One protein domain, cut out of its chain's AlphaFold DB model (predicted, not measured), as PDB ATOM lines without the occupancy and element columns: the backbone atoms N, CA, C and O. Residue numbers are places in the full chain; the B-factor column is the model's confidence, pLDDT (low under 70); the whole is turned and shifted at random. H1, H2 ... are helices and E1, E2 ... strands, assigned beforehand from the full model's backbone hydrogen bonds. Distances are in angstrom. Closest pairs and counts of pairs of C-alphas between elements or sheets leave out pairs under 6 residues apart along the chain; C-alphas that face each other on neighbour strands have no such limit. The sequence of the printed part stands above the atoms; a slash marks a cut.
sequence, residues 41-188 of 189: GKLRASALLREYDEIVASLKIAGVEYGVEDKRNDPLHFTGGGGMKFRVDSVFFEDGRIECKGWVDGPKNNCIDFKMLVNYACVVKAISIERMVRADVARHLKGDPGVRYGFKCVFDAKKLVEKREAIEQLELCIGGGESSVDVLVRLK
ATOM      1  N   GLY A  41     156.292 146.202 110.986       58.12
ATOM      2  CA  GLY A  41     156.926 145.343 111.985       58.12
ATOM      3  C   GLY A  41     157.030 143.914 111.452       58.12
ATOM      4  O   GLY A  41     156.029 143.390 110.966       58.12
ATOM      5  N   LYS A  42     158.227 143.309 111.508       58.03
ATOM      6  CA  LYS A  42     158.554 142.015 110.868       58.03
ATOM      7  C   LYS A  42     157.460 140.952 111.063       58.03
ATOM      8  O   LYS A  42     157.124 140.243 110.127       58.03
ATOM      9  N   LEU A  43     156.830 140.933 112.242       59.53
ATOM     10  CA  LEU A  43     155.691 140.072 112.582       59.53
ATOM     11  C   LEU A  43     154.474 140.224 111.651       59.53
ATOM     12  O   LEU A  43     153.888 139.224 111.252       59.53
ATOM     13  N   ARG A  44     154.085 141.454 111.295       64.81
ATOM     14  CA  ARG A  44     152.943 141.719 110.401       64.81
ATOM     15  C   ARG A  44     153.257 141.340 108.967       64.81
ATOM     16  O   ARG A  44     152.410 140.780 108.285       64.81
ATOM     17  N   ALA A  45     154.485 141.612 108.538       62.22
ATOM     18  CA  ALA A  45     154.957 141.185 107.235       62.22
ATOM     19  C   ALA A  45     154.876 139.647 107.144       62.22
ATOM     20  O   ALA A  45     154.239 139.122 106.234       62.22
ATOM     21  N   SER A  46     155.445 138.921 108.112       63.16
ATOM     22  CA  SER A  46     155.401 137.452 108.140       63.16
ATOM     23  C   SER A  46     153.975 136.892 108.191       63.16
ATOM     24  O   SER A  46     153.704 135.875 107.560       63.16
ATOM     25  N   ALA A  47     153.055 137.551 108.902       68.88
ATOM     26  CA  ALA A  47     151.653 137.141 108.950       68.88
ATOM     27  C   ALA A  47     150.945 137.306 107.591       68.88
ATOM     28  O   ALA A  47     150.230 136.397 107.176       68.88
ATOM     29  N   LEU A  48     151.193 138.414 106.880       68.00
ATOM     30  CA  LEU A  48     150.667 138.642 105.529       68.00
ATOM     31  C   LEU A  48     151.205 137.610 104.528       68.00
ATOM     32  O   LEU A  48     150.458 137.153 103.670       68.00
ATOM     33  N   LEU A  49     152.482 137.217 104.647       69.06
ATOM     34  CA  LEU A  49     153.055 136.165 103.798       69.06
ATOM     35  C   LEU A  49     152.340 134.842 104.002       69.06
ATOM     36  O   LEU A  49     151.949 134.200 103.038       69.06
ATOM     37  N   ARG A  50     152.166 134.461 105.269       74.38
ATOM     38  CA  ARG A  50     151.572 133.179 105.620       74.38
ATOM     39  C   ARG A  50     150.131 133.087 105.124       74.38
ATOM     40  O   ARG A  50     149.770 132.081 104.531       74.38
ATOM     41  N   GLU A  51     149.338 134.145 105.304       76.31
ATOM     42  CA  GLU A  51     147.956 134.183 104.802       76.31
ATOM     43  C   GLU A  51     147.916 134.163 103.264       76.31
ATOM     44  O   GLU A  51     147.096 133.459 102.685       76.31
ATOM     45  N   TYR A  52     148.837 134.859 102.588       75.62
ATOM     46  CA  TYR A  52     148.976 134.760 101.132       75.62
ATOM     47  C   TYR A  52     149.286 133.324 100.679       75.62
ATOM     48  O   TYR A  52     148.613 132.807  99.788       75.62
ATOM     49  N   ASP A  53     150.258 132.662 101.307       75.12
ATOM     50  CA  ASP A  53     150.644 131.289 100.969       75.12
ATOM     51  C   ASP A  53     149.494 130.297 101.226       75.12
ATOM     52  O   ASP A  53     149.254 129.401 100.413       75.12
ATOM     53  N   GLU A  54     148.735 130.486 102.311       79.88
ATOM     54  CA  GLU A  54     147.526 129.715 102.630       79.88
ATOM     55  C   GLU A  54     146.429 129.901 101.564       79.88
ATOM     56  O   GLU A  54     145.812 128.923 101.126       79.88
ATOM     57  N   ILE A  55     146.205 131.137 101.101       76.00
ATOM     58  CA  ILE A  55     145.240 131.449 100.036       76.00
ATOM     59  C   ILE A  55     145.664 130.787  98.722       76.00
ATOM     60  O   ILE A  55     144.854 130.109  98.092       76.00
ATOM     61  N   VAL A  56     146.927 130.936  98.317       71.12
ATOM     62  CA  VAL A  56     147.449 130.338  97.077       71.12
ATOM     63  C   VAL A  56     147.351 128.813  97.121       71.12
ATOM     64  O   VAL A  56     146.909 128.195  96.150       71.12
ATOM     65  N   ALA A  57     147.704 128.192  98.250       75.31
ATOM     66  CA  ALA A  57     147.563 126.752  98.435       75.31
ATOM     67  C   ALA A  57     146.096 126.303  98.325       75.31
ATOM     68  O   ALA A  57     145.804 125.311  97.655       75.31
ATOM     69  N   SER A  58     145.170 127.058  98.920       74.94
ATOM     70  CA  SER A  58     143.732 126.769  98.868       74.94
ATOM     71  C   SER A  58     143.163 126.900  97.452       74.94
ATOM     72  O   SER A  58     142.401 126.041  97.012       74.94
ATOM     73  N   LEU A  59     143.574 127.930  96.704       70.25
ATOM     74  CA  LEU A  59     143.188 128.115  95.301       70.25
ATOM     75  C   LEU A  59     143.687 126.961  94.425       70.25
ATOM     76  O   LEU A  59     142.926 126.435  93.615       70.25
ATOM     77  N   LYS A  60     144.922 126.498  94.657       73.31
ATOM     78  CA  LYS A  60     145.485 125.342  93.953       73.31
ATOM     79  C   LYS A  60     144.695 124.057  94.218       73.31
ATOM     80  O   LYS A  60     144.444 123.302  93.283       73.31
ATOM     81  N   ILE A  61     144.277 123.814  95.464       75.88
ATOM     82  CA  ILE A  61     143.413 122.671  95.819       75.88
ATOM     83  C   ILE A  61     142.055 122.771  95.109       75.88
ATOM     84  O   ILE A  61     141.529 121.763  94.649       75.88
ATOM     85  N   ALA A  62     141.514 123.983  94.968       72.31
ATOM     86  CA  ALA A  62     140.259 124.242  94.265       72.31
ATOM     87  C   ALA A  62     140.367 124.174  92.724       72.31
ATOM     88  O   ALA A  62     139.393 124.471  92.036       72.31
ATOM     89  N   GLY A  63     141.529 123.805  92.169       57.25
ATOM     90  CA  GLY A  63     141.756 123.741  90.721       57.25
ATOM     91  C   GLY A  63     141.886 125.111  90.047       57.25
ATOM     92  O   GLY A  63     141.824 125.198  88.823       57.25
ATOM     93  N   VAL A  64     142.059 126.181  90.826       55.94
ATOM     94  CA  VAL A  64     142.291 127.537  90.323       55.94
ATOM     95  C   VAL A  64     143.794 127.792  90.304       55.94
ATOM     96  O   VAL A  64     144.433 127.920  91.350       55.94
ATOM     97  N   GLU A  65     144.375 127.889  89.109       52.31
ATOM     98  CA  GLU A  65     145.783 128.255  88.959       52.31
ATOM     99  C   GLU A  65     145.982 129.747  89.245       52.31
ATOM    100  O   GLU A  65     145.761 130.621  88.406       52.31
ATOM    101  N   TYR A  66     146.419 130.054  90.467       52.38
ATOM    102  CA  TYR A  66     147.008 131.348  90.782       52.38
ATOM    103  C   TYR A  66     148.492 131.287  90.406       52.38
ATOM    104  O   TYR A  66     149.296 130.699  91.129       52.38
ATOM    105  N   GLY A  67     148.842 131.829  89.236       47.47
ATOM    106  CA  GLY A  67     150.215 131.828  88.732       47.47
ATOM    107  C   GLY A  67     151.161 132.539  89.700       47.47
ATOM    108  O   GLY A  67     151.109 133.761  89.829       47.47
ATOM    109  N   VAL A  68     152.013 131.769  90.378       48.06
ATOM    110  CA  VAL A  68     153.146 132.258  91.170       48.06
ATOM    111  C   VAL A  68     154.394 131.609  90.595       48.06
ATOM    112  O   VAL A  68     154.750 130.497  90.975       48.06
ATOM    113  N   GLU A  69     155.050 132.286  89.658       43.91
ATOM    114  CA  GLU A  69     156.336 131.805  89.137       43.91
ATOM    115  C   GLU A  69     157.506 132.120  90.078       43.91
ATOM    116  O   GLU A  69     158.577 131.542  89.935       43.91
ATOM    117  N   ASP A  70     157.311 132.968  91.096       43.34
ATOM    118  CA  ASP A  70     158.436 133.501  91.862       43.34
ATOM    119  C   ASP A  70     158.287 133.293  93.378       43.34
ATOM    120  O   ASP A  70     157.775 134.132  94.124       43.34
ATOM    121  N   LYS A  71     158.763 132.136  93.857       41.94
ATOM    122  CA  LYS A  71     158.969 131.855  95.287       41.94
ATOM    123  C   LYS A  71     160.241 132.553  95.782       41.94
ATOM    124  O   LYS A  71     161.244 131.898  96.068       41.94
ATOM    125  N   ARG A  72     160.230 133.882  95.887       50.28
ATOM    126  CA  ARG A  72     161.310 134.615  96.567       50.28
ATOM    127  C   ARG A  72     161.023 134.749  98.060       50.28
ATOM    128  O   ARG A  72     159.945 135.185  98.452       50.28
ATOM    129  N   ASN A  73     162.045 134.483  98.877       42.12
ATOM    130  CA  ASN A  73     162.190 135.005 100.246       42.12
ATOM    131  C   ASN A  73     162.449 136.532 100.220       42.12
ATOM    132  O   ASN A  73     163.353 137.023 100.893       42.12
ATOM    133  N   ASP A  74     161.722 137.280  99.387       44.53
ATOM    134  CA  ASP A  74     161.883 138.728  99.262       44.53
ATOM    135  C   ASP A  74     161.102 139.457 100.363       44.53
ATOM    136  O   ASP A  74     160.110 138.930 100.885       44.53
ATOM    137  N   PRO A  75     161.515 140.684 100.732       46.25
ATOM    138  CA  PRO A  75     160.726 141.520 101.616       46.25
ATOM    139  C   PRO A  75     159.306 141.677 101.055       46.25
ATOM    140  O   PRO A  75     159.081 142.058  99.911       46.25
ATOM    141  N   LEU A  76     158.338 141.347 101.907       50.34
ATOM    142  CA  LEU A  76     156.893 141.236 101.658       50.34
ATOM    143  C   LEU A  76     156.181 142.460 101.093       50.34
ATOM    144  O   LEU A  76     154.990 142.423 100.795       50.34
ATOM    145  N   HIS A  77     156.911 143.549 101.013       51.53
ATOM    146  CA  HIS A  77     156.582 144.754 100.305       51.53
ATOM    147  C   HIS A  77     157.910 145.455 100.049       51.53
ATOM    148  O   HIS A  77     158.835 145.340 100.860       51.53
ATOM    149  N   PHE A  78     157.994 146.217  98.969       58.47
ATOM    150  CA  PHE A  78     159.035 147.229  98.889       58.47
ATOM    151  C   PHE A  78     158.446 148.545  99.402       58.47
ATOM    152  O   PHE A  78     157.272 148.862  99.176       58.47
ATOM    153  N   THR A  79     159.252 149.301 100.134       53.06
ATOM    154  CA  THR A  79     158.925 150.666 100.541       53.06
ATOM    155  C   THR A  79     159.374 151.624  99.450       53.06
ATOM    156  O   THR A  79     160.553 151.678  99.106       53.06
ATOM    157  N   GLY A  80     158.423 152.364  98.890       54.19
ATOM    158  CA  GLY A  80     158.694 153.466  97.975       54.19
ATOM    159  C   GLY A  80     158.929 154.793  98.673       54.19
ATOM    160  O   GLY A  80     158.698 154.944  99.873       54.19
ATOM    161  N   GLY A  81     159.284 155.804  97.884       53.69
ATOM    162  CA  GLY A  81     159.172 157.195  98.304       53.69
ATOM    163  C   GLY A  81     157.739 157.540  98.734       53.69
ATOM    164  O   GLY A  81     156.761 156.987  98.232       53.69
ATOM    165  N   GLY A  82     157.604 158.455  99.697       57.03
ATOM    166  CA  GLY A  82     156.299 158.982 100.118       57.03
ATOM    167  C   GLY A  82     155.434 158.042 100.972       57.03
ATOM    168  O   GLY A  82     154.242 158.305 101.112       57.03
ATOM    169  N   GLY A  83     156.000 156.970 101.541       62.31
ATOM    170  CA  GLY A  83     155.273 156.039 102.419       62.31
ATOM    171  C   GLY A  83     154.425 154.999 101.678       62.31
ATOM    172  O   GLY A  83     153.604 154.326 102.300       62.31
ATOM    173  N   MET A  84     154.616 154.862 100.362       72.50
ATOM    174  CA  MET A  84     153.926 153.869  99.542       72.50
ATOM    175  C   MET A  84     154.433 152.454  99.858       72.50
ATOM    176  O   MET A  84     155.641 152.200  99.860       72.50
ATOM    177  N   LYS A  85     153.502 151.525 100.088       77.56
ATOM    178  CA  LYS A  85     153.770 150.103 100.346       77.56
ATOM    179  C   LYS A  85     153.140 149.276  99.248       77.56
ATOM    180  O   LYS A  85     151.990 149.505  98.897       77.56
ATOM    181  N   PHE A  86     153.857 148.307  98.701       80.88
ATOM    182  CA  PHE A  86     153.308 147.488  97.627       80.88
ATOM    183  C   PHE A  86     154.073 146.181  97.477       80.88
ATOM    184  O   PHE A  86     155.223 146.062  97.904       80.88
ATOM    185  N   ARG A  87     153.448 145.227  96.796       82.00
ATOM    186  CA  ARG A  87     154.048 143.959  96.387       82.00
ATOM    187  C   ARG A  87     153.578 143.615  94.983       82.00
ATOM    188  O   ARG A  87     152.420 143.848  94.645       82.00
ATOM    189  N   VAL A  88     154.475 143.038  94.192       81.31
ATOM    190  CA  VAL A  88     154.119 142.335  92.957       81.31
ATOM    191  C   VAL A  88     154.004 140.857  93.317       81.31
ATOM    192  O   VAL A  88     154.973 140.262  93.782       81.31
ATOM    193  N   ASP A  89     152.806 140.299  93.167       79.69
ATOM    194  CA  ASP A  89     152.509 138.897  93.465       79.69
ATOM    195  C   ASP A  89     152.942 137.995  92.302       79.69
ATOM    196  O   ASP A  89     153.472 136.908  92.524       79.69
ATOM    197  N   SER A  90     152.745 138.456  91.062       78.31
ATOM    198  CA  SER A  90     153.175 137.734  89.864       78.31
ATOM    199  C   SER A  90     153.382 138.637  88.653       78.31
ATOM    200  O   SER A  90     152.809 139.727  88.544       78.31
ATOM    201  N   VAL A  91     154.227 138.156  87.743       78.94
ATOM    202  CA  VAL A  91     154.503 138.737  86.429       78.94
ATOM    203  C   VAL A  91     154.364 137.613  85.413       78.94
ATOM    204  O   VAL A  91     154.848 136.517  85.665       78.94
ATOM    205  N   PHE A  92     153.690 137.872  84.298       81.38
ATOM    206  CA  PHE A  92     153.532 136.918  83.208       81.38
ATOM    207  C   PHE A  92     153.872 137.591  81.881       81.38
ATOM    208  O   PHE A  92     153.490 138.744  81.657       81.38
ATOM    209  N   PHE A  93     154.588 136.877  81.017       77.06
ATOM    210  CA  PHE A  93     154.982 137.360  79.701       77.06
ATOM    211  C   PHE A  93     154.504 136.401  78.616       77.06
ATOM    212  O   PHE A  93     154.936 135.255  78.564       77.06
ATOM    213  N   GLU A  94     153.641 136.885  77.726       78.19
ATOM    214  CA  GLU A  94     153.103 136.090  76.620       78.19
ATOM    215  C   GLU A  94     152.856 136.980  75.402       78.19
ATOM    216  O   GLU A  94     152.257 138.048  75.515       78.19
ATOM    217  N   ASP A  95     153.345 136.565  74.231       75.81
ATOM    218  CA  ASP A  95     153.116 137.236  72.943       75.81
ATOM    219  C   ASP A  95     153.365 138.757  72.948       75.81
ATOM    220  O   ASP A  95     152.615 139.549  72.365       75.81
ATOM    221  N   GLY A  96     154.428 139.193  73.631       76.31
ATOM    222  CA  GLY A  96     154.763 140.612  73.760       76.31
ATOM    223  C   GLY A  96     153.800 141.394  74.655       76.31
ATOM    224  O   GLY A  96     153.780 142.620  74.602       76.31
ATOM    225  N   ARG A  97     153.003 140.724  75.487       85.50
ATOM    226  CA  ARG A  97     152.231 141.329  76.574       85.50
ATOM    227  C   ARG A  97     152.864 140.974  77.904       85.50
ATOM    228  O   ARG A  97     153.211 139.824  78.147       85.50
ATOM    229  N   ILE A  98     152.986 141.978  78.765       84.75
ATOM    230  CA  ILE A  98     153.401 141.789  80.154       84.75
ATOM    231  C   ILE A  98     152.179 142.028  81.028       84.75
ATOM    232  O   ILE A  98     151.593 143.111  80.988       84.75
ATOM    233  N   GLU A  99     151.804 141.037  81.825       86.94
ATOM    234  CA  GLU A  99     150.795 141.161  82.872       86.94
ATOM    235  C   GLU A  99     151.485 141.178  84.237       86.94
ATOM    236  O   GLU A  99     152.346 140.349  84.515       86.94
ATOM    237  N   CYS A 100     151.118 142.118  85.106       85.56
ATOM    238  CA  CYS A 100     151.587 142.156  86.487       85.56
ATOM    239  C   CYS A 100     150.400 142.232  87.441       85.56
ATOM    240  O   CYS A 100     149.476 143.025  87.241       85.56
ATOM    241  N   LYS A 101     150.447 141.434  88.505       87.81
ATOM    242  CA  LYS A 101     149.450 141.425  89.579       87.81
ATOM    243  C   LYS A 101     150.114 141.708  90.911       87.81
ATOM    244  O   LYS A 101     151.268 141.342  91.125       87.81
ATOM    245  N   GLY A 102     149.385 142.341  91.815       87.69
ATOM    246  CA  GLY A 102     149.901 142.648  93.138       87.69
ATOM    247  C   GLY A 102     148.950 143.486  93.971       87.69
ATOM    248  O   GLY A 102     147.750 143.567  93.697       87.69
ATOM    249  N   TRP A 103     149.500 144.150  94.979       87.75
ATOM    250  CA  TRP A 103     148.783 145.134  95.778       87.75
ATOM    251  C   TRP A 103     149.643 146.364  96.041       87.75
ATOM    252  O   TRP A 103     150.868 146.286  96.062       87.75
ATOM    253  N   VAL A 104     148.991 147.505  96.231       85.44
ATOM    254  CA  VAL A 104     149.613 148.777  96.580       85.44
ATOM    255  C   VAL A 104     148.717 149.560  97.537       85.44
ATOM    256  O   VAL A 104     147.501 149.629  97.364       85.44
ATOM    257  N   ASP A 105     149.350 150.155  98.534       81.31
ATOM    258  CA  ASP A 105     148.815 151.135  99.465       81.31
ATOM    259  C   ASP A 105     149.614 152.429  99.286       81.31
ATOM    260  O   ASP A 105     150.825 152.468  99.523       81.31
ATOM    261  N   GLY A 106     148.955 153.473  98.787       71.44
ATOM    262  CA  GLY A 106     149.590 154.761  98.526       71.44
ATOM    263  C   GLY A 106     148.704 155.945  98.912       71.44
ATOM    264  O   GLY A 106     147.489 155.804  99.070       71.44
ATOM    265  N   PRO A 107     149.295 157.142  99.056       57.03
ATOM    266  CA  PRO A 107     148.559 158.332  99.461       57.03
ATOM    267  C   PRO A 107     147.476 158.700  98.429       57.03
ATOM    268  O   PRO A 107     147.723 158.675  97.226       57.03
ATOM    269  N   LYS A 108     146.292 159.109  98.915       57.28
ATOM    270  CA  LYS A 108     145.106 159.540  98.132       57.28
ATOM    271  C   LYS A 108     144.390 158.421  97.351       57.28
ATOM    272  O   LYS A 108     144.357 158.432  96.122       57.28
ATOM    273  N   ASN A 109     143.729 157.508  98.066       53.56
ATOM    274  CA  ASN A 109     142.746 156.560  97.509       53.56
ATOM    275  C   ASN A 109     143.259 155.678  96.350       53.56
ATOM    276  O   ASN A 109     142.484 155.308  95.471       53.56
ATOM    277  N   ASN A 110     144.550 155.330  96.330       58.53
ATOM    278  CA  ASN A 110     145.146 154.468  95.301       58.53
ATOM    279  C   ASN A 110     145.025 154.996  93.855       58.53
ATOM    280  O   ASN A 110     145.046 154.200  92.909       58.53
ATOM    281  N   CYS A 111     144.961 156.321  93.659       54.91
ATOM    282  CA  CYS A 111     145.131 156.974  92.352       54.91
ATOM    283  C   CYS A 111     146.588 156.859  91.878       54.91
ATOM    284  O   CYS A 111     147.359 157.821  91.894       54.91
ATOM    285  N   ILE A 112     146.968 155.637  91.527       70.62
ATOM    286  CA  ILE A 112     148.339 155.239  91.260       70.62
ATOM    287  C   ILE A 112     148.448 154.798  89.801       70.62
ATOM    288  O   ILE A 112     147.698 153.928  89.349       70.62
ATOM    289  N   ASP A 113     149.396 155.395  89.089       75.12
ATOM    290  CA  ASP A 113     149.742 155.048  87.718       75.12
ATOM    291  C   ASP A 113     150.787 153.931  87.700       75.12
ATOM    292  O   ASP A 113     151.713 153.908  88.516       75.12
ATOM    293  N   PHE A 114     150.670 153.045  86.709       82.56
ATOM    294  CA  PHE A 114     151.643 151.993  86.439       82.56
ATOM    295  C   PHE A 114     152.303 152.216  85.080       82.56
ATOM    296  O   PHE A 114     151.642 152.345  84.044       82.56
ATOM    297  N   LYS A 115     153.633 152.255  85.082       83.62
ATOM    298  CA  LYS A 115     154.469 152.336  83.881       83.62
ATOM    299  C   LYS A 115     155.531 151.248  83.969       83.62
ATOM    300  O   LYS A 115     155.927 150.866  85.060       83.62
ATOM    301  N   MET A 116     156.003 150.769  82.834       81.00
ATOM    302  CA  MET A 116     157.064 149.776  82.744       81.00
ATOM    303  C   MET A 116     158.286 150.416  82.099       81.00
ATOM    304  O   MET A 116     158.164 151.025  81.039       81.00
ATOM    305  N   LEU A 117     159.449 150.296  82.726       75.62
ATOM    306  CA  LEU A 117     160.732 150.692  82.163       75.62
ATOM    307  C   LEU A 117     161.438 149.439  81.646       75.62
ATOM    308  O   LEU A 117     161.662 148.494  82.395       75.62
ATOM    309  N   VAL A 118     161.771 149.434  80.360       74.31
ATOM    310  CA  VAL A 118     162.386 148.296  79.671       74.31
ATOM    311  C   VAL A 118     163.786 148.683  79.212       74.31
ATOM    312  O   VAL A 118     163.949 149.718  78.555       74.31
ATOM    313  N   ASN A 119     164.790 147.887  79.592       71.06
ATOM    314  CA  ASN A 119     166.219 148.079  79.298       71.06
ATOM    315  C   ASN A 119     166.734 149.498  79.598       71.06
ATOM    316  O   ASN A 119     167.597 150.025  78.896       71.06
ATOM    317  N   TYR A 120     166.121 150.184  80.570       66.44
ATOM    318  CA  TYR A 120     166.322 151.614  80.836       66.44
ATOM    319  C   TYR A 120     166.194 152.533  79.605       66.44
ATOM    320  O   TYR A 120     166.659 153.675  79.627       66.44
ATOM    321  N   ALA A 121     165.573 152.075  78.522       63.81
ATOM    322  CA  ALA A 121     165.515 152.767  77.240       63.81
ATOM    323  C   ALA A 121     164.085 153.152  76.868       63.81
ATOM    324  O   ALA A 121     163.858 154.255  76.367       63.81
ATOM    325  N   CYS A 122     163.121 152.278  77.162       71.06
ATOM    326  CA  CYS A 122     161.727 152.471  76.794       71.06
ATOM    327  C   CYS A 122     160.821 152.532  78.022       71.06
ATOM    328  O   CYS A 122     160.932 151.699  78.915       71.06
ATOM    329  N   VAL A 123     159.897 153.494  78.043       77.06
ATOM    330  CA  VAL A 123     158.818 153.548  79.034       77.06
ATOM    331  C   VAL A 123     157.509 153.179  78.349       77.06
ATOM    332  O   VAL A 123     157.054 153.890  77.453       77.06
ATOM    333  N   VAL A 124     156.884 152.100  78.804       80.75
ATOM    334  CA  VAL A 124     155.586 151.614  78.329       80.75
ATOM    335  C   VAL A 124     154.531 151.938  79.381       80.75
ATOM    336  O   VAL A 124     154.708 151.658  80.564       80.75
ATOM    337  N   LYS A 125     153.421 152.562  78.983       83.50
ATOM    338  CA  LYS A 125     152.284 152.782  79.890       83.50
ATOM    339  C   LYS A 125     151.415 151.529  79.945       83.50
ATOM    340  O   LYS A 125     151.302 150.829  78.939       83.50
ATOM    341  N   ALA A 126     150.788 151.269  81.089       86.44
ATOM    342  CA  ALA A 126     149.782 150.220  81.166       86.44
ATOM    343  C   ALA A 126     148.633 150.528  80.191       86.44
ATOM    344  O   ALA A 126     148.121 151.648  80.162       86.44
ATOM    345  N   ILE A 127     148.245 149.538  79.388       88.88
ATOM    346  CA  ILE A 127     147.090 149.609  78.483       88.88
ATOM    347  C   ILE A 127     145.782 149.259  79.202       88.88
ATOM    348  O   ILE A 127     144.707 149.630  78.745       88.88
ATOM    349  N   SER A 128     145.880 148.548  80.326       87.38
ATOM    350  CA  SER A 128     144.764 148.225  81.210       87.38
ATOM    351  C   SER A 128     145.245 148.219  82.656       87.38
ATOM    352  O   SER A 128     146.353 147.753  82.942       87.38
ATOM    353  N   ILE A 129     144.411 148.747  83.554       87.69
ATOM    354  CA  ILE A 129     144.618 148.724  85.001       87.69
ATOM    355  C   ILE A 129     143.289 148.337  85.645       87.69
ATOM    356  O   ILE A 129     142.341 149.122  85.673       87.69
ATOM    357  N   GLU A 130     143.238 147.141  86.210       88.38
ATOM    358  CA  GLU A 130     142.123 146.669  87.019       88.38
ATOM    359  C   GLU A 130     142.472 146.799  88.499       88.38
ATOM    360  O   GLU A 130     143.580 146.473  88.933       88.38
ATOM    361  N   ARG A 131     141.511 147.283  89.287       86.88
ATOM    362  CA  ARG A 131     141.642 147.458  90.736       86.88
ATOM    363  C   ARG A 131     140.693 146.519  91.451       86.88
ATOM    364  O   ARG A 131     139.515 146.466  91.103       86.88
ATOM    365  N   MET A 132     141.179 145.850  92.488       88.06
ATOM    366  CA  MET A 132     140.400 144.874  93.249       88.06
ATOM    367  C   MET A 132     140.575 145.045  94.752       88.06
ATOM    368  O   MET A 132     141.591 145.552  95.231       88.06
ATOM    369  N   VAL A 133     139.559 144.629  95.500       87.06
ATOM    370  CA  VAL A 133     139.629 144.576  96.959       87.06
ATOM    371  C   VAL A 133     140.574 143.448  97.365       87.06
ATOM    372  O   VAL A 133     140.501 142.343  96.834       87.06
ATOM    373  N   ARG A 134     141.456 143.737  98.321       85.75
ATOM    374  CA  ARG A 134     142.344 142.762  98.963       85.75
ATOM    375  C   ARG A 134     142.116 142.840 100.466       85.75
ATOM    376  O   ARG A 134     142.736 143.643 101.159       85.75
ATOM    377  N   ALA A 135     141.138 142.070 100.942       80.12
ATOM    378  CA  ALA A 135     140.715 142.085 102.342       80.12
ATOM    379  C   ALA A 135     141.812 141.567 103.288       80.12
ATOM    380  O   ALA A 135     141.907 142.022 104.426       80.12
ATOM    381  N   ASP A 136     142.660 140.664 102.795       79.00
ATOM    382  CA  ASP A 136     143.898 140.223 103.435       79.00
ATOM    383  C   ASP A 136     144.833 141.418 103.682       79.00
ATOM    384  O   ASP A 136     145.211 141.703 104.819       79.00
ATOM    385  N   VAL A 137     145.113 142.206 102.642       83.75
ATOM    386  CA  VAL A 137     145.969 143.397 102.738       83.75
ATOM    387  C   VAL A 137     145.358 144.440 103.676       83.75
ATOM    388  O   VAL A 137     146.043 144.929 104.576       83.75
ATOM    389  N   ALA A 138     144.062 144.732 103.532       83.81
ATOM    390  CA  ALA A 138     143.356 145.679 104.395       83.81
ATOM    391  C   ALA A 138     143.471 145.295 105.881       83.81
ATOM    392  O   ALA A 138     143.776 146.141 106.724       83.81
ATOM    393  N   ARG A 139     143.313 144.004 106.206       78.62
ATOM    394  CA  ARG A 139     143.422 143.482 107.575       78.62
ATOM    395  C   ARG A 139     144.823 143.676 108.157       78.62
ATOM    396  O   ARG A 139     144.951 144.147 109.287       78.62
ATOM    397  N   HIS A 140     145.869 143.361 107.392       77.69
ATOM    398  CA  HIS A 140     147.262 143.472 107.856       77.69
ATOM    399  C   HIS A 140     147.757 144.915 107.958       77.69
ATOM    400  O   HIS A 140     148.544 145.241 108.853       77.69
ATOM    401  N   LEU A 141     147.263 145.795 107.085       76.38
ATOM    402  CA  LEU A 141     147.560 147.227 107.128       76.38
ATOM    403  C   LEU A 141     146.685 147.996 108.128       76.38
ATOM    404  O   LEU A 141     146.971 149.161 108.396       76.38
ATOM    405  N   LYS A 142     145.665 147.353 108.720       75.75
ATOM    406  CA  LYS A 142     144.597 148.014 109.495       75.75
ATOM    407  C   LYS A 142     143.911 149.137 108.698       75.75
ATOM    408  O   LYS A 142     143.560 150.172 109.259       75.75
ATOM    409  N   GLY A 143     143.782 148.933 107.390       74.88
ATOM    410  CA  GLY A 143     143.123 149.839 106.457       74.88
ATOM    411  C   GLY A 143     141.631 149.542 106.301       74.88
ATOM    412  O   GLY A 143     141.086 148.640 106.938       74.88
ATOM    413  N   ASP A 144     140.970 150.297 105.428       78.19
ATOM    414  CA  ASP A 144     139.553 150.114 105.105       78.19
ATOM    415  C   ASP A 144     139.367 148.922 104.138       78.19
ATOM    416  O   ASP A 144     139.928 148.941 103.039       78.19
ATOM    417  N   PRO A 145     138.580 147.882 104.486       78.56
ATOM    418  CA  PRO A 145     138.327 146.738 103.606       78.56
ATOM    419  C   PRO A 145     137.599 147.100 102.301       78.56
ATOM    420  O   PRO A 145     137.634 146.310 101.360       78.56
ATOM    421  N   GLY A 146     136.955 148.267 102.213       77.56
ATOM    422  CA  GLY A 146     136.349 148.781 100.983       77.56
ATOM    423  C   GLY A 146     137.361 149.332  99.970       77.56
ATOM    424  O   GLY A 146     137.023 149.519  98.796       77.56
ATOM    425  N   VAL A 147     138.610 149.574 100.381       82.19
ATOM    426  CA  VAL A 147     139.654 150.117  99.507       82.19
ATOM    427  C   VAL A 147     140.207 149.037  98.574       82.19
ATOM    428  O   VAL A 147     140.531 147.909  98.955       82.19
ATOM    429  N   ARG A 148     140.351 149.399  97.294       85.44
ATOM    430  CA  ARG A 148     140.897 148.519  96.255       85.44
ATOM    431  C   ARG A 148     142.426 148.566  96.245       85.44
ATOM    432  O   ARG A 148     143.025 149.258  95.421       85.44
ATOM    433  N   TYR A 149     143.047 147.870  97.193       84.56
ATOM    434  CA  TYR A 149     144.508 147.752  97.291       84.56
ATOM    435  C   TYR A 149     145.117 146.896  96.175       84.56
ATOM    436  O   TYR A 149     146.254 147.120  95.775       84.56
ATOM    437  N   GLY A 150     144.381 145.918  95.649       89.19
ATOM    438  CA  GLY A 150     144.867 145.034  94.596       89.19
ATOM    439  C   GLY A 150     144.930 145.716  93.231       89.19
ATOM    440  O   GLY A 150     144.091 146.563  92.904       89.19
ATOM    441  N   PHE A 151     145.897 145.306  92.416       88.75
ATOM    442  CA  PHE A 151     146.013 145.714  91.023       88.75
ATOM    443  C   PHE A 151     146.302 144.527  90.102       88.75
ATOM    444  O   PHE A 151     147.002 143.583  90.470       88.75
ATOM    445  N   LYS A 152     145.802 144.629  88.871       90.19
ATOM    446  CA  LYS A 152     146.264 143.882  87.701       90.19
ATOM    447  C   LYS A 152     146.526 144.899  86.597       90.19
ATOM    448  O   LYS A 152     145.619 145.637  86.219       90.19
ATOM    449  N   CYS A 153     147.753 144.975  86.101       89.75
ATOM    450  CA  CYS A 153     148.119 145.864  85.005       89.75
ATOM    451  C   CYS A 153     148.669 145.075  83.820       89.75
ATOM    452  O   CYS A 153     149.365 144.076  83.987       89.75
ATOM    453  N   VAL A 154     148.323 145.530  82.618       89.69
ATOM    454  CA  VAL A 154     148.755 144.923  81.357       89.69
ATOM    455  C   VAL A 154     149.512 145.965  80.551       89.69
ATOM    456  O   VAL A 154     149.061 147.105  80.436       89.69
ATOM    457  N   PHE A 155     150.639 145.571  79.968       88.94
ATOM    458  CA  PHE A 155     151.487 146.406  79.127       88.94
ATOM    459  C   PHE A 155     151.652 145.758  77.756       88.94
ATOM    460  O   PHE A 155     151.851 144.547  77.655       88.94
ATOM    461  N   ASP A 156     151.593 146.575  76.704       87.19
ATOM    462  CA  ASP A 156     151.908 146.138  75.346       87.19
ATOM    463  C   ASP A 156     153.392 146.388  75.054       87.19
ATOM    464  O   ASP A 156     153.829 147.523  74.850       87.19
ATOM    465  N   ALA A 157     154.163 145.307  75.058       78.44
ATOM    466  CA  ALA A 157     155.575 145.272  74.719       78.44
ATOM    467  C   ALA A 157     155.824 144.690  73.313       78.44
ATOM    468  O   ALA A 157     156.983 144.479  72.954       78.44
ATOM    469  N   LYS A 158     154.796 144.475  72.471       76.69
ATOM    470  CA  LYS A 158     154.975 143.904  71.119       76.69
ATOM    471  C   LYS A 158     155.954 144.713  70.283       76.69
ATOM    472  O   LYS A 158     156.868 144.152  69.694       76.69
ATOM    473  N   LYS A 159     155.850 146.042  70.337       68.62
ATOM    474  CA  LYS A 159     156.766 146.958  69.632       68.62
ATOM    475  C   LYS A 159     158.227 146.854  70.091       68.62
ATOM    476  O   LYS A 159     159.110 147.315  69.373       68.62
ATOM    477  N   LEU A 160     158.488 146.312  71.282       66.88
ATOM    478  CA  LEU A 160     159.841 146.059  71.791       66.88
ATOM    479  C   LEU A 160     160.369 144.719  71.273       66.88
ATOM    480  O   LEU A 160     161.491 144.655  70.780       66.88
ATOM    481  N   VAL A 161     159.518 143.690  71.279       64.00
ATOM    482  CA  VAL A 161     159.820 142.371  70.700       64.00
ATOM    483  C   VAL A 161     160.063 142.469  69.186       64.00
ATOM    484  O   VAL A 161     161.027 141.906  68.674       64.00
ATOM    485  N   GLU A 162     159.250 143.247  68.465       63.06
ATOM    486  CA  GLU A 162     159.370 143.481  67.015       63.06
ATOM    487  C   GLU A 162     160.698 144.144  66.625       63.06
ATOM    488  O   GLU A 162     161.248 143.861  65.560       63.06
ATOM    489  N   LYS A 163     161.251 144.989  67.502       61.91
ATOM    490  CA  LYS A 163     162.569 145.613  67.310       61.91
ATOM    491  C   LYS A 163     163.741 144.665  67.579       61.91
ATOM    492  O   LYS A 163     164.884 145.073  67.397       61.91
ATOM    493  N   ARG A 164     163.472 143.413  67.980       56.75
ATOM    494  CA  ARG A 164     164.465 142.402  68.387       56.75
ATOM    495  C   ARG A 164     165.418 142.884  69.486       56.75
ATOM    496  O   ARG A 164     166.541 142.398  69.584       56.75
ATOM    497  N   GLU A 165     164.986 143.833  70.312       63.00
ATOM    498  CA  GLU A 165     165.738 144.195  71.510       63.00
ATOM    499  C   GLU A 165     165.526 143.077  72.538       63.00
ATOM    500  O   GLU A 165     164.391 142.801  72.932       63.00
ATOM    501  N   ALA A 166     166.602 142.397  72.946       65.56
ATOM    502  CA  ALA A 166     166.531 141.430  74.037       65.56
ATOM    503  C   ALA A 166     166.065 142.159  75.303       65.56
ATOM    504  O   ALA A 166     166.643 143.182  75.668       65.56
ATOM    505  N   ILE A 167     165.004 141.678  75.954       69.12
ATOM    506  CA  ILE A 167     164.548 142.266  77.215       69.12
ATOM    507  C   ILE A 167     165.428 141.703  78.332       69.12
ATOM    508  O   ILE A 167     165.193 140.609  78.827       69.12
ATOM    509  N   GLU A 168     166.466 142.444  78.708       69.00
ATOM    510  CA  GLU A 168     167.419 142.052  79.756       69.00
ATOM    511  C   GLU A 168     167.014 142.608  81.126       69.00
ATOM    512  O   GLU A 168     167.382 142.082  82.181       69.00
ATOM    513  N   GLN A 169     166.290 143.730  81.123       68.75
ATOM    514  CA  GLN A 169     165.914 144.454  82.328       68.75
ATOM    515  C   GLN A 169     164.494 144.986  82.198       68.75
ATOM    516  O   GLN A 169     164.161 145.704  81.252       68.75
ATOM    517  N   LEU A 170     163.669 144.669  83.188       73.00
ATOM    518  CA  LEU A 170     162.282 145.092  83.253       73.00
ATOM    519  C   LEU A 170     162.001 145.669  84.631       73.00
ATOM    520  O   LEU A 170     162.324 145.036  85.632       73.00
ATOM    521  N   GLU A 171     161.417 146.861  84.701       77.25
ATOM    522  CA  GLU A 171     161.102 147.500  85.976       77.25
ATOM    523  C   GLU A 171     159.705 148.120  85.996       77.25
ATOM    524  O   GLU A 171     159.363 148.968  85.170       77.25
ATOM    525  N   LEU A 172     158.904 147.749  86.994       79.44
ATOM    526  CA  LEU A 172     157.606 148.354  87.250       79.44
ATOM    527  C   LEU A 172     157.791 149.672  88.002       79.44
ATOM    528  O   LEU A 172     158.254 149.704  89.140       79.44
ATOM    529  N   CYS A 173     157.385 150.762  87.367       77.50
ATOM    530  CA  CYS A 173     157.283 152.085  87.959       77.50
ATOM    531  C   CYS A 173     155.865 152.284  88.502       77.50
ATOM    532  O   CYS A 173     154.895 152.227  87.739       77.50
ATOM    533  N   ILE A 174     155.756 152.573  89.794       75.81
ATOM    534  CA  ILE A 174     154.490 152.856  90.473       75.81
ATOM    535  C   ILE A 174     154.544 154.296  90.988       75.81
ATOM    536  O   ILE A 174     155.545 154.722  91.570       75.81
ATOM    537  N   GLY A 175     153.505 155.080  90.713       68.62
ATOM    538  CA  GLY A 175     153.537 156.516  90.970       68.62
ATOM    539  C   GLY A 175     152.206 157.129  91.373       68.62
ATOM    540  O   GLY A 175     151.172 156.770  90.819       68.62
ATOM    541  N   GLY A 176     152.221 158.080  92.306       56.88
ATOM    542  CA  GLY A 176     151.087 158.940  92.629       56.88
ATOM    543  C   GLY A 176     150.883 160.006  91.551       56.88
ATOM    544  O   GLY A 176     151.454 161.097  91.629       56.88
ATOM    545  N   GLY A 177     150.066 159.697  90.542       50.00
ATOM    546  CA  GLY A 177     149.691 160.595  89.443       50.00
ATOM    547  C   GLY A 177     150.710 160.722  88.300       50.00
ATOM    548  O   GLY A 177     151.785 160.122  88.309       50.00
ATOM    549  N   GLU A 178     150.385 161.561  87.305       43.28
ATOM    550  CA  GLU A 178     151.068 161.593  85.995       43.28
ATOM    551  C   GLU A 178     152.587 161.848  86.061       43.28
ATOM    552  O   GLU A 178     153.330 161.497  85.132       43.28
ATOM    553  N   SER A 179     153.050 162.459  87.155       42.75
ATOM    554  CA  SER A 179     154.358 163.097  87.271       42.75
ATOM    555  C   SER A 179     155.271 162.540  88.370       42.75
ATOM    556  O   SER A 179     156.433 162.919  88.396       42.75
ATOM    557  N   SER A 180     154.851 161.684  89.289       52.22
ATOM    558  CA  SER A 180     155.746 161.198  90.361       52.22
ATOM    559  C   SER A 180     155.865 159.696  90.250       52.22
ATOM    560  O   SER A 180     154.864 159.013  90.363       52.22
ATOM    561  N   VAL A 181     157.067 159.185  89.974       55.38
ATOM    562  CA  VAL A 181     157.368 157.769  90.200       55.38
ATOM    563  C   VAL A 181     157.886 157.671  91.622       55.38
ATOM    564  O   VAL A 181     158.990 158.140  91.907       55.38
ATOM    565  N   ASP A 182     157.065 157.086  92.481       61.09
ATOM    566  CA  ASP A 182     157.341 156.933  93.906       61.09
ATOM    567  C   ASP A 182     158.094 155.627  94.180       61.09
ATOM    568  O   ASP A 182     158.818 155.503  95.162       61.09
ATOM    569  N   VAL A 183     157.972 154.662  93.271       66.56
ATOM    570  CA  VAL A 183     158.485 153.302  93.404       66.56
ATOM    571  C   VAL A 183     158.991 152.811  92.058       66.56
ATOM    572  O   VAL A 183     158.347 153.023  91.027       66.56
ATOM    573  N   LEU A 184     160.088 152.062  92.080       66.44
ATOM    574  CA  LEU A 184     160.607 151.360  90.917       66.44
ATOM    575  C   LEU A 184     161.093 149.972  91.344       66.44
ATOM    576  O   LEU A 184     161.908 149.854  92.255       66.44
ATOM    577  N   VAL A 185     160.544 148.925  90.722       70.94
ATOM    578  CA  VAL A 185     160.852 147.526  91.059       70.94
ATOM    579  C   VAL A 185     161.304 146.763  89.860       70.94
ATOM    580  O   VAL A 185     160.545 146.597  88.911       70.94
ATOM    581  N   ARG A 186     162.499 146.197  89.968       70.44
ATOM    582  CA  ARG A 186     162.998 145.250  88.992       70.44
ATOM    583  C   ARG A 186     162.176 143.966  89.019       70.44
ATOM    584  O   ARG A 186     162.133 143.248  90.018       70.44
ATOM    585  N   LEU A 187     161.523 143.701  87.898       69.94
ATOM    586  CA  LEU A 187     160.843 142.457  87.602       69.94
ATOM    587  C   LEU A 187     161.878 141.474  87.053       69.94
ATOM    588  O   LEU A 187     162.744 141.845  86.259       69.94
ATOM    589  N   LYS A 188     161.813 140.228  87.516       61.00
ATOM    590  CA  LYS A 188     162.563 139.135  86.899       61.00
ATOM    591  C   LYS A 188     161.734 138.599  85.735       61.00
ATOM    592  O   LYS A 188     160.511 138.537  85.843       61.00
TER     593      LYS A 188
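What this domain is: This is residues 41 to 188 of the 189 residues of an uncharacterized protein of Burkholderia sp. LA-2-3-30-S1-D2 (UniProt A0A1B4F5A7). One seven-stranded sheet is curled like part of a barrel and folded back on itself, so that E1, E2 and E5 face E3, E6 and E7 with E4 as the hinge; beyond one end of it the long helix H1 packs on the short helix H2, which is over the sheet, while the four-residue helix H3 is near the other end. The long link of residues 62 to 84 returns from H1 to E1. The printed part has 148 residues with three named helices and seven named strands, in the order H1 E1 E2 E3 E4 H2 E5 H3 E6 E7; the sheet's order is E1 E2 E5 E4 E3 E6 E7, all antiparallel, and the class is mixed, helices and strands. The whole is compact, with a radius of gyration of the C-alphas of 15.5 A and spans of 44 by 37 by 25 A.

How they stand to each other: H1, residues 42 to 61, touches H2, residues 135 to 141, with its residues 44 to 52 alone. Their closest C-alphas, those of Leu 48 and His 140, are 6.4 A apart, and the two run opposite ways at a shallow tilt of 11 degrees. H1 is not on the sheet. E1, residues 85 to 94, and E2, residues 97 to 105, form an antiparallel hairpin, with N 87 and O 103 at 2.9 A. Residues 78 to 79 pair with residues 85 to 86 of E1, antiparallel. E2 bends by 52 degrees at residue 102, and its other neighbour is E5, residues 150 to 156, with N 100 and O 153 at 2.9 A. E3, residues 112 to 118, is only just apart from E2, their closest C-alphas being 8.5 A apart. E3 forms a hairpin with E4, residues 122 to 132, with N 116 and O 124 at 2.8 A. E4 bends by 56 degrees at residue 128, and its pairing is staggered: residues 122 to 125 pair with E3, and residues 126 to 132 with E5, where N 130 and O 152 are 2.8 A apart. H2 is on the sheet at a height of 9.6 A, only just over E2, on which 3 of its C-alphas fall, and slantwise to it at 44 degrees on the local plane. H3, residues 158 to 161, is on the sheet at a height of 7.3 A, over none of its strands; the C-alphas of Arg 97 and Lys 158, the closest of E2 and H3, are 6.6 A apart. E6, residues 170 to 176, is the neighbour of E3, with N 115 and O 173 at 2.9 A, and forms a hairpin with E7, residues 183 to 187, with N 172 and O 185 at 2.8 A. The edge strands are E1 and E7; their closest C-alphas, those of Val 91 and Leu 187, are 7.4 A apart. In H1 and H2 every O i to N i+4 pair is within hydrogen-bond range; H3 is too short for such a pair.

Where its parts are: H1 starts with C-alpha 42 at (158.554, 142.015, 110.868) and is 28.8 A long from first to last C-alpha. E1 measures 27.6 A, E2 25.1 A, E3 19.5 A and E4 28.0 A. H2 is 9.8 A long, E5 20.5 A, H3 5.1 A and E6 20.1 A. E7, 12.5 A long, ends with C-alpha 187 at (160.843, 142.457, 87.602).

The domain as a whole: The C-alphas of Leu 43 and Lys 163, the two farthest apart, are 46.1 A from each other. The printed part has no cut, and its one long link is that from H1 to E1. The mean pLDDT of the printed part is 71.0; 60 residues are under 70, among them residues 63 to 83, 159 to 169 and 175 to 184.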